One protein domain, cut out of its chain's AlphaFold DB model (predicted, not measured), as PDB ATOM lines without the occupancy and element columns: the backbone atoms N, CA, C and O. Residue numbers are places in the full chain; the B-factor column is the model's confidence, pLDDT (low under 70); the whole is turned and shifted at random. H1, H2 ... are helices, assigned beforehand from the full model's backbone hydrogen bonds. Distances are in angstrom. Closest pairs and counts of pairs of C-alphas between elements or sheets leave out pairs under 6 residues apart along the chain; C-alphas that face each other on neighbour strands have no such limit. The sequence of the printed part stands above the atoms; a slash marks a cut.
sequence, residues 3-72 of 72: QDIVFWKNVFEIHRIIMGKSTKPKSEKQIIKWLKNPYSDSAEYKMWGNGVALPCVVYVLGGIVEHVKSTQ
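This is residues 3 to 72 of the 72 residues of the protein "DNA cytosine methyltransferase" of Thermoanaerobacterales bacterium (UniProt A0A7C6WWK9). Picture a small two-helix head, in which H2 packs nearly crosswise on residues 5 to 9 of H1, with a long free arm of H3 and then H4 strung out from it. The arm sticks out and makes the length of the whole, while the link from H1 to H2 loops out into the open at residues 19 to 23. The printed part has 70 residues with four named helices in the order H1, H2, H3, H4 and no named strand; its class is all helix. It is extended, with a radius of gyration of the C-alphas of 18.5 A, and the C-alphas span 54 by 27 by 25 A.

Find C-alpha 3 at (97.838, 158.300, 66.716); from there H1, residues 3 to 18, runs 22.8 A to C-alpha 18. Read on past residue 27 to C-alpha 28 at (108.031, 163.518, 63.200), where H2 begins; it holds residues 28 to 36 and measures 12.6 A from first to last C-alpha. Next comes H3, residues 41 to 50, 14.0 A long between its end C-alphas. H4, residues 54 to 70, is the longest helix by residues and runs 24.3 A to C-alpha 70 at (100.549, 116.363, 41.062).

Look first at H1 and H2, which touch with 6 pairs of C-alphas within 8 A; H1 does so with residues 5 to 9 alone. Their closest C-alphas are those of Ile 5 and Ile 31, 6.5 A apart. Their lines are only just about perpendicular, at 72 degrees, and their centres are 12.0 A apart. Further along, H3 is apart from H1 and from H2, and H4 is apart from H1, H2 and H3. Trace the backbone O and N atoms in H1, H2, H3 and H4, and each O i to N i+4 pair is within hydrogen-bond range.

Measure the full reach from Lys 29 to Gln 72, whose C-alphas are the two farthest apart, at 55.2 A. From Gln 3 to Gln 72, the chain's last residue, the C-alphas are 48.9 A apart. Residues 36 to 72 stand free, of which 41 to 50 belong to H3 and 54 to 70 to H4; residues 18 to 23 stand free too. The links from H2 to H3 and from H3 to H4 are tight, and the link from H1 to H2, with 9 residues, is short. The printed part has no cut. In the B-factor column the mean pLDDT of the printed part is 89.3, and you will find it under 70 at residues 21 to 22 and at residue 72 of this predicted model.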
ATOM      1  N   GLN A   3      97.869 159.744  66.954       91.88
ATOM      2  CA  GLN A   3      97.838 158.300  66.716       91.88
ATOM      3  C   GLN A   3      98.385 157.916  65.331       91.88
ATOM      4  O   GLN A   3      99.176 156.980  65.234       91.88
ATOM      5  N   ASP A   4      98.052 158.670  64.279       90.69
ATOM      6  CA  ASP A   4      98.572 158.415  62.929       90.69
ATOM      7  C   ASP A   4     100.086 158.622  62.876       90.69
ATOM      8  O   ASP A   4     100.805 157.862  62.231       90.69
ATOM      9  N   ILE A   5     100.592 159.639  63.578       92.69
ATOM     10  CA  ILE A   5     102.028 159.924  63.629       92.69
ATOM     11  C   ILE A   5     102.763 158.761  64.299       92.69
ATOM     12  O   ILE A   5     103.770 158.299  63.765       92.69
ATOM     13  N   VAL A   6     102.252 158.258  65.428       94.31
ATOM     14  CA  VAL A   6     102.836 157.113  66.146       94.31
ATOM     15  C   VAL A   6     102.794 155.848  65.290       94.31
ATOM     16  O   VAL A   6     103.812 155.169  65.150       94.31
ATOM     17  N   PHE A   7     101.650 155.559  64.668       95.00
ATOM     18  CA  PHE A   7     101.494 154.408  63.785       95.00
ATOM     19  C   PHE A   7     102.511 154.442  62.638       95.00
ATOM     20  O   PHE A   7     103.303 153.513  62.472       95.00
ATOM     21  N   TRP A   8     102.559 155.545  61.887       94.44
ATOM     22  CA  TRP A   8     103.445 155.658  60.730       94.44
ATOM     23  C   TRP A   8     104.925 155.741  61.115       94.44
ATOM     24  O   TRP A   8     105.770 155.240  60.373       94.44
ATOM     25  N   LYS A   9     105.261 156.291  62.287       94.44
ATOM     26  CA  LYS A   9     106.621 156.233  62.847       94.44
ATOM     27  C   LYS A   9     107.077 154.788  63.041       94.44
ATOM     28  O   LYS A   9     108.168 154.443  62.591       94.44
ATOM     29  N   ASN A  10     106.226 153.941  63.621       94.81
ATOM     30  CA  ASN A  10     106.523 152.522  63.818       94.81
ATOM     31  C   ASN A  10     106.643 151.773  62.482       94.81
ATOM     32  O   ASN A  10     107.602 151.030  62.287       94.81
ATOM     33  N   VAL A  11     105.732 152.014  61.533       94.12
ATOM     34  CA  VAL A  11     105.783 151.399  60.193       94.12
ATOM     35  C   VAL A  11     107.087 151.746  59.469       94.12
ATOM     36  O   VAL A  11     107.756 150.859  58.936       94.12
ATOM     37  N   PHE A  12     107.486 153.023  59.469       92.25
ATOM     38  CA  PHE A  12     108.735 153.439  58.831       92.25
ATOM     39  C   PHE A  12     109.972 152.859  59.518       92.25
ATOM     40  O   PHE A  12     110.945 152.558  58.828       92.25
ATOM     41  N   GLU A  13     109.943 152.684  60.839       92.25
ATOM     42  CA  GLU A  13     111.053 152.082  61.576       92.25
ATOM     43  C   GLU A  13     111.181 150.581  61.298       92.25
ATOM     44  O   GLU A  13     112.274 150.112  60.986       92.25
ATOM     45  N   ILE A  14     110.069 149.840  61.296       93.69
ATOM     46  CA  ILE A  14     110.052 148.419  60.916       93.69
ATOM     47  C   ILE A  14     110.593 148.249  59.494       93.69
ATOM     48  O   ILE A  14     111.483 147.432  59.260       93.69
ATOM     49  N   HIS A  15     110.117 149.062  58.547       89.81
ATOM     50  CA  HIS A  15     110.621 149.037  57.176       89.81
ATOM     51  C   HIS A  15     112.128 149.333  57.108       89.81
ATOM     52  O   HIS A  15     112.856 148.649  56.392       89.81
ATOM     53  N   ARG A  16     112.623 150.320  57.871       90.06
ATOM     54  CA  ARG A  16     114.052 150.669  57.929       90.06
ATOM     55  C   ARG A  16     114.907 149.494  58.404       90.06
ATOM     56  O   ARG A  16     115.934 149.220  57.786       90.06
ATOM     57  N   ILE A  17     114.464 148.808  59.458       90.25
ATOM     58  CA  ILE A  17     115.140 147.639  60.032       90.25
ATOM     59  C   ILE A  17     115.170 146.487  59.018       90.25
ATOM     60  O   ILE A  17     116.244 145.959  58.743       90.25
ATOM     61  N   ILE A  18     114.027 146.143  58.409       90.12
ATOM     62  CA  ILE A  18     113.920 145.034  57.440       90.12
ATOM     63  C   ILE A  18     114.782 145.282  56.201       90.12
ATOM     64  O   ILE A  18     115.462 144.378  55.724       90.12
ATOM     65  N   MET A  19     114.785 146.512  55.681       86.19
ATOM     66  CA  MET A  19     115.580 146.849  54.499       86.19
ATOM     67  C   MET A  19     117.090 146.889  54.783       86.19
ATOM     68  O   MET A  19     117.864 147.061  53.843       86.19
ATOM     69  N   GLY A  20     117.515 146.800  56.053       80.25
ATOM     70  CA  GLY A  20     118.924 146.813  56.459       80.25
ATOM     71  C   GLY A  20     119.668 148.107  56.111       80.25
ATOM     72  O   GLY A  20     120.896 148.152  56.138       80.25
ATOM     73  N   LYS A  21     118.950 149.176  55.741       69.25
ATOM     74  CA  LYS A  21     119.569 150.433  55.310       69.25
ATOM     75  C   LYS A  21     119.932 151.264  56.534       69.25
ATOM     76  O   LYS A  21     119.059 151.688  57.289       69.25
ATOM     77  N   SER A  22     121.223 151.567  56.677       60.81
ATOM     78  CA  SER A  22     121.763 152.480  57.695       60.81
ATOM     79  C   SER A  22     121.443 153.947  57.372       60.81
ATOM     80  O   SER A  22     122.323 154.801  57.261       60.81
ATOM     81  N   THR A  23     120.167 154.261  57.182       73.88
ATOM     82  CA  THR A  23     119.673 155.636  57.106       73.88
ATOM     83  C   THR A  23     119.062 156.033  58.442       73.88
ATOM     84  O   THR A  23     118.612 155.192  59.222       73.88
ATOM     85  N   LYS A  24     119.096 157.331  58.754       85.56
ATOM     86  CA  LYS A  24     118.517 157.857  59.996       85.56
ATOM     87  C   LYS A  24     116.993 157.635  60.010       85.56
ATOM     88  O   LYS A  24     116.373 157.736  58.946       85.56
ATOM     89  N   PRO A  25     116.386 157.382  61.185       87.19
ATOM     90  CA  PRO A  25     114.934 157.329  61.327       87.19
ATOM     91  C   PRO A  25     114.267 158.606  60.801       87.19
ATOM     92  O   PRO A  25     114.837 159.700  60.879       87.19
ATOM     93  N   LYS A  26     113.044 158.483  60.273       89.94
ATOM     94  CA  LYS A  26     112.257 159.652  59.858       89.94
ATOM     95  C   LYS A  26     111.857 160.464  61.092       89.94
ATOM     96  O   LYS A  26     111.324 159.924  62.054       89.94
ATOM     97  N   SER A  27     112.079 161.773  61.037       91.19
ATOM     98  CA  SER A  27     111.611 162.696  62.075       91.19
ATOM     99  C   SER A  27     110.092 162.887  62.010       91.19
ATOM    100  O   SER A  27     109.484 162.783  60.944       91.19
ATOM    101  N   GLU A  28     109.477 163.258  63.131       91.38
ATOM    102  CA  GLU A  28     108.031 163.518  63.200       91.38
ATOM    103  C   GLU A  28     107.581 164.613  62.230       91.38
ATOM    104  O   GLU A  28     106.566 164.457  61.559       91.38
ATOM    105  N   LYS A  29     108.381 165.671  62.038       91.88
ATOM    106  CA  LYS A  29     108.092 166.718  61.041       91.88
ATOM    107  C   LYS A  29     108.007 166.157  59.617       91.88
ATOM    108  O   LYS A  29     107.162 166.589  58.835       91.88
ATOM    109  N   GLN A  30     108.863 165.193  59.273       91.12
ATOM    110  CA  GLN A  30     108.815 164.526  57.968       91.12
ATOM    111  C   GLN A  30     107.587 163.622  57.841       91.12
ATOM    112  O   GLN A  30     106.992 163.585  56.767       91.12
ATOM    113  N   ILE A  31     107.196 162.933  58.916       92.62
ATOM    114  CA  ILE A  31     105.990 162.094  58.947       92.62
ATOM    115  C   ILE A  31     104.741 162.965  58.799       92.62
ATOM    116  O   ILE A  31     103.915 162.682  57.944       92.62
ATOM    117  N   ILE A  32     104.645 164.079  59.528       92.75
ATOM    118  CA  ILE A  32     103.540 165.040  59.403       92.75
ATOM    119  C   ILE A  32     103.467 165.605  57.982       92.75
ATOM    120  O   ILE A  32     102.386 165.700  57.409       92.75
ATOM    121  N   LYS A  33     104.611 165.973  57.387       91.50
ATOM    122  CA  LYS A  33     104.654 166.446  55.996       91.50
ATOM    123  C   LYS A  33     104.164 165.370  55.024       91.50
ATOM    124  O   LYS A  33     103.420 165.695  54.108       91.50
ATOM    125  N   TRP A  34     104.574 164.121  55.225       92.12
ATOM    126  CA  TRP A  34     104.165 162.993  54.392       92.12
ATOM    127  C   TRP A  34     102.676 162.664  54.559       92.12
ATOM    128  O   TRP A  34     101.990 162.482  53.566       92.12
ATOM    129  N   LEU A  35     102.138 162.705  55.780       91.69
ATOM    130  CA  LEU A  35     100.717 162.463  56.059       91.69
ATOM    131  C   LEU A  35      99.776 163.436  55.337       91.69
ATOM    132  O   LEU A  35      98.636 163.085  55.060       91.69
ATOM    133  N   LYS A  36     100.242 164.649  55.017       91.12
ATOM    134  CA  LYS A  36      99.457 165.622  54.242       91.12
ATOM    135  C   LYS A  36      99.303 165.233  52.771       91.12
ATOM    136  O   LYS A  36      98.321 165.626  52.156       91.12
ATOM    137  N   ASN A  37     100.276 164.519  52.208       88.75
ATOM    138  CA  ASN A  37     100.232 164.014  50.840       88.75
ATOM    139  C   ASN A  37     101.073 162.726  50.744       88.75
ATOM    140  O   ASN A  37     102.254 162.786  50.383       88.75
ATOM    141  N   PRO A  38     100.505 161.574  51.146       83.62
ATOM    142  CA  PRO A  38     101.251 160.321  51.229       83.62
ATOM    143  C   PRO A  38     101.534 159.717  49.850       83.62
ATOM    144  O   PRO A  38     102.463 158.918  49.704       83.62
ATOM    145  N   TYR A  39     100.756 160.120  48.845       84.50
ATOM    146  CA  TYR A  39     100.944 159.739  47.456       84.50
ATOM    147  C   TYR A  39     102.059 160.571  46.809       84.50
ATOM    148  O   TYR A  39     102.194 161.776  47.025       84.50
ATOM    149  N   SER A  40     102.891 159.904  46.015       83.75
ATOM    150  CA  SER A  40     103.960 160.535  45.253       83.75
ATOM    151  C   SER A  40     104.129 159.797  43.940       83.75
ATOM    152  O   SER A  40     104.400 158.597  43.951       83.75
ATOM    153  N   ASP A  41     104.090 160.534  42.833       83.88
ATOM    154  CA  ASP A  41     104.326 160.009  41.486       83.88
ATOM    155  C   ASP A  41     105.636 159.213  41.426       83.88
ATOM    156  O   ASP A  41     105.715 158.129  40.863       83.88
ATOM    157  N   SER A  42     106.681 159.695  42.108       84.38
ATOM    158  CA  SER A  42     107.967 158.993  42.193       84.38
ATOM    159  C   SER A  42     107.880 157.630  42.890       84.38
ATOM    160  O   SER A  42     108.663 156.735  42.570       84.38
ATOM    161  N   ALA A  43     106.993 157.469  43.875       82.88
ATOM    162  CA  ALA A  43     106.774 156.187  44.542       82.88
ATOM    163  C   ALA A  43     106.003 155.224  43.632       82.88
ATOM    164  O   ALA A  43     106.371 154.054  43.548       82.88
ATOM    165  N   GLU A  44     105.010 155.728  42.901       84.25
ATOM    166  CA  GLU A  44     104.262 154.952  41.913       84.25
ATOM    167  C   GLU A  44     105.158 154.477  40.765       84.25
ATOM    168  O   GLU A  44     105.235 153.278  40.501       84.25
ATOM    169  N   TYR A  45     105.928 155.371  40.140       86.25
ATOM    170  CA  TYR A  45     106.847 154.985  39.066       86.25
ATOM    171  C   TYR A  45     107.892 153.965  39.528       86.25
ATOM    172  O   TYR A  45     108.253 153.066  38.774       86.25
ATOM    173  N   LYS A  46     108.365 154.050  40.779       85.06
ATOM    174  CA  LYS A  46     109.252 153.024  41.348       85.06
ATOM    175  C   LYS A  46     108.541 151.699  41.584       85.06
ATOM    176  O   LYS A  46     109.182 150.664  41.418       85.06
ATOM    177  N   MET A  47     107.274 151.719  41.988       84.38
ATOM    178  CA  MET A  47     106.473 150.512  42.185       84.38
ATOM    179  C   MET A  47     106.278 149.774  40.859       84.38
ATOM    180  O   MET A  47     106.555 148.581  40.787       84.38
ATOM    181  N   TRP A  48     105.904 150.493  39.799       85.62
ATOM    182  CA  TRP A  48     105.752 149.919  38.461       85.62
ATOM    183  C   TRP A  48     107.091 149.536  37.819       85.62
ATOM    184  O   TRP A  48     107.186 148.486  37.196       85.62
ATOM    185  N   GLY A  49     108.138 150.349  37.994       86.81
ATOM    186  CA  GLY A  49     109.442 150.138  37.351       86.81
ATOM    187  C   GLY A  49     110.321 149.057  37.987       86.81
ATOM    188  O   GLY A  49     111.112 148.442  37.282       86.81
ATOM    189  N   ASN A  50     110.199 148.814  39.299       90.62
ATOM    190  CA  ASN A  50     110.892 147.704  39.978       90.62
ATOM    191  C   ASN A  50     110.005 146.459  40.139       90.62
ATOM    192  O   ASN A  50     110.474 145.429  40.623       90.62
ATOM    193  N   GLY A  51     108.717 146.569  39.808       88.44
ATOM    194  CA  GLY A  51     107.785 145.455  39.823       88.44
ATOM    195  C   GLY A  51     108.072 144.454  38.704       88.44
ATOM    196  O   GLY A  51     108.811 144.714  37.758       88.44
ATOM    197  N   VAL A  52     107.451 143.287  38.814       88.88
ATOM    198  CA  VAL A  52     107.459 142.247  37.781       88.88
ATOM    199  C   VAL A  52     106.108 142.225  37.079       88.88
ATOM    200  O   VAL A  52     105.084 142.555  37.679       88.88
ATOM    201  N   ALA A  53     106.087 141.822  35.808       91.44
ATOM    202  CA  ALA A  53     104.841 141.695  35.062       91.44
ATOM    203  C   ALA A  53     103.926 140.670  35.751       91.44
ATOM    204  O   ALA A  53     104.228 139.474  35.778       91.44
ATOM    205  N   LEU A  54     102.804 141.148  36.298       90.44
ATOM    206  CA  LEU A  54     101.852 140.333  37.053       90.44
ATOM    207  C   LEU A  54     101.434 139.046  36.313       90.44
ATOM    208  O   LEU A  54     101.447 137.994  36.953       90.44
ATOM    209  N   PRO A  55     101.156 139.055  34.989       95.56
ATOM    210  CA  PRO A  55     100.813 137.828  34.267       95.56
ATOM    211  C   PRO A  55     101.908 136.756  34.332       95.56
ATOM    212  O   PRO A  55     101.600 135.578  34.501       95.56
ATOM    213  N   CYS A  56     103.183 137.152  34.263       95.12
ATOM    214  CA  CYS A  56     104.306 136.218  34.340       95.12
ATOM    215  C   CYS A  56     104.393 135.569  35.724       95.12
ATOM    216  O   CYS A  56     104.600 134.363  35.831       95.12
ATOM    217  N   VAL A  57     104.196 136.353  36.787       96.12
ATOM    218  CA  VAL A  57     104.204 135.840  38.165       96.12
ATOM    219  C   VAL A  57     103.066 134.855  38.389       96.12
ATOM    220  O   VAL A  57     103.293 133.776  38.927       96.12
ATOM    221  N   VAL A  58     101.854 135.207  37.952       96.69
ATOM    222  CA  VAL A  58     100.671 134.348  38.085       96.69
ATOM    223  C   VAL A  58     100.878 133.025  37.351       96.69
ATOM    224  O   VAL A  58     100.615 131.972  37.924       96.69
ATOM    225  N   TYR A  59     101.404 133.069  36.123       97.06
ATOM    226  CA  TYR A  59     101.693 131.870  35.338       97.06
ATOM    227  C   TYR A  59     102.709 130.952  36.035       97.06
ATOM    228  O   TYR A  59     102.450 129.764  36.217       97.06
ATOM    229  N   VAL A  60     103.842 131.505  36.483       97.12
ATOM    230  CA  VAL A  60     104.913 130.725  37.126       97.12
ATOM    231  C   VAL A  60     104.457 130.138  38.460       97.12
ATOM    232  O   VAL A  60     104.621 128.942  38.691       97.12
ATOM    233  N   LEU A  61     103.863 130.953  39.336       97.06
ATOM    234  CA  LEU A  61     103.397 130.479  40.640       97.06
ATOM    235  C   LEU A  61     102.267 129.453  40.500       97.06
ATOM    236  O   LEU A  61     102.253 128.471  41.237       97.06
ATOM    237  N   GLY A  62     101.360 129.644  39.537       97.00
ATOM    238  CA  GLY A  62     100.318 128.670  39.216       97.00
ATOM    239  C   GLY A  62     100.900 127.317  38.808       97.00
ATOM    240  O   GLY A  62     100.518 126.297  39.378       97.00
ATOM    241  N   GLY A  63     101.888 127.317  37.906       95.75
ATOM    242  CA  GLY A  63     102.577 126.096  37.484       95.75
ATOM    243  C   GLY A  63     103.313 125.387  38.627       95.75
ATOM    244  O   GLY A  63     103.262 124.163  38.727       95.75
ATOM    245  N   ILE A  64     103.939 126.139  39.542       97.06
ATOM    246  CA  ILE A  64     104.570 125.564  40.743       97.06
ATOM    247  C   ILE A  64     103.523 124.879  41.627       97.06
ATOM    248  O   ILE A  64     103.731 123.750  42.065       97.06
ATOM    249  N   VAL A  65     102.391 125.541  41.883       97.06
ATOM    250  CA  VAL A  65     101.305 124.975  42.700       97.06
ATOM    251  C   VAL A  65     100.748 123.699  42.071       97.06
ATOM    252  O   VAL A  65     100.507 122.727  42.785       97.06
ATOM    253  N   GLU A  66     100.546 123.681  40.755       96.31
ATOM    254  CA  GLU A  66     100.063 122.502  40.032       96.31
ATOM    255  C   GLU A  66     101.055 121.336  40.106       96.31
ATOM    256  O   GLU A  66     100.659 120.215  40.420       96.31
ATOM    257  N   HIS A  67     102.347 121.607  39.915       95.75
ATOM    258  CA  HIS A  67     103.400 120.602  40.037       95.75
ATOM    259  C   HIS A  67     103.476 120.002  41.449       95.75
ATOM    260  O   HIS A  67     103.561 118.788  41.615       95.75
ATOM    261  N   VAL A  68     103.381 120.835  42.490       96.50
ATOM    262  CA  VAL A  68     103.365 120.356  43.882       96.50
ATOM    263  C   VAL A  68     102.141 119.477  44.155       96.50
ATOM    264  O   VAL A  68     102.259 118.478  44.859       96.50
ATOM    265  N   LYS A  69     100.976 119.816  43.587       93.06
ATOM    266  CA  LYS A  69      99.748 119.020  43.737       93.06
ATOM    267  C   LYS A  69      99.801 117.682  43.004       93.06
ATOM    268  O   LYS A  69      99.207 116.734  43.492       93.06
ATOM    269  N   SER A  70     100.465 117.602  41.851       86.31
ATOM    270  CA  SER A  70     100.549 116.363  41.062       86.31
ATOM    271  C   SER A  70     101.599 115.372  41.566       86.31
ATOM    272  O   SER A  70     101.613 114.228  41.122       86.31
ATOM    273  N   THR A  71     102.470 115.803  42.482       79.62
ATOM    274  CA  THR A  71     103.534 114.975  43.075       79.62
ATOM    275  C   THR A  71     103.162 114.441  44.477       79.62
ATOM    276  O   THR A  71     104.006 113.843  45.141       79.62
ATOM    277  N   GLN A  72     101.920 114.660  44.935       54.81
ATOM    278  CA  GLN A  72     101.308 114.039  46.125       54.81
ATOM    279  C   GLN A  72     100.337 112.934  45.712       54.81
ATOM    280  O   GLN A  72     100.276 111.928  46.451       54.81
TER     281      GLN A  72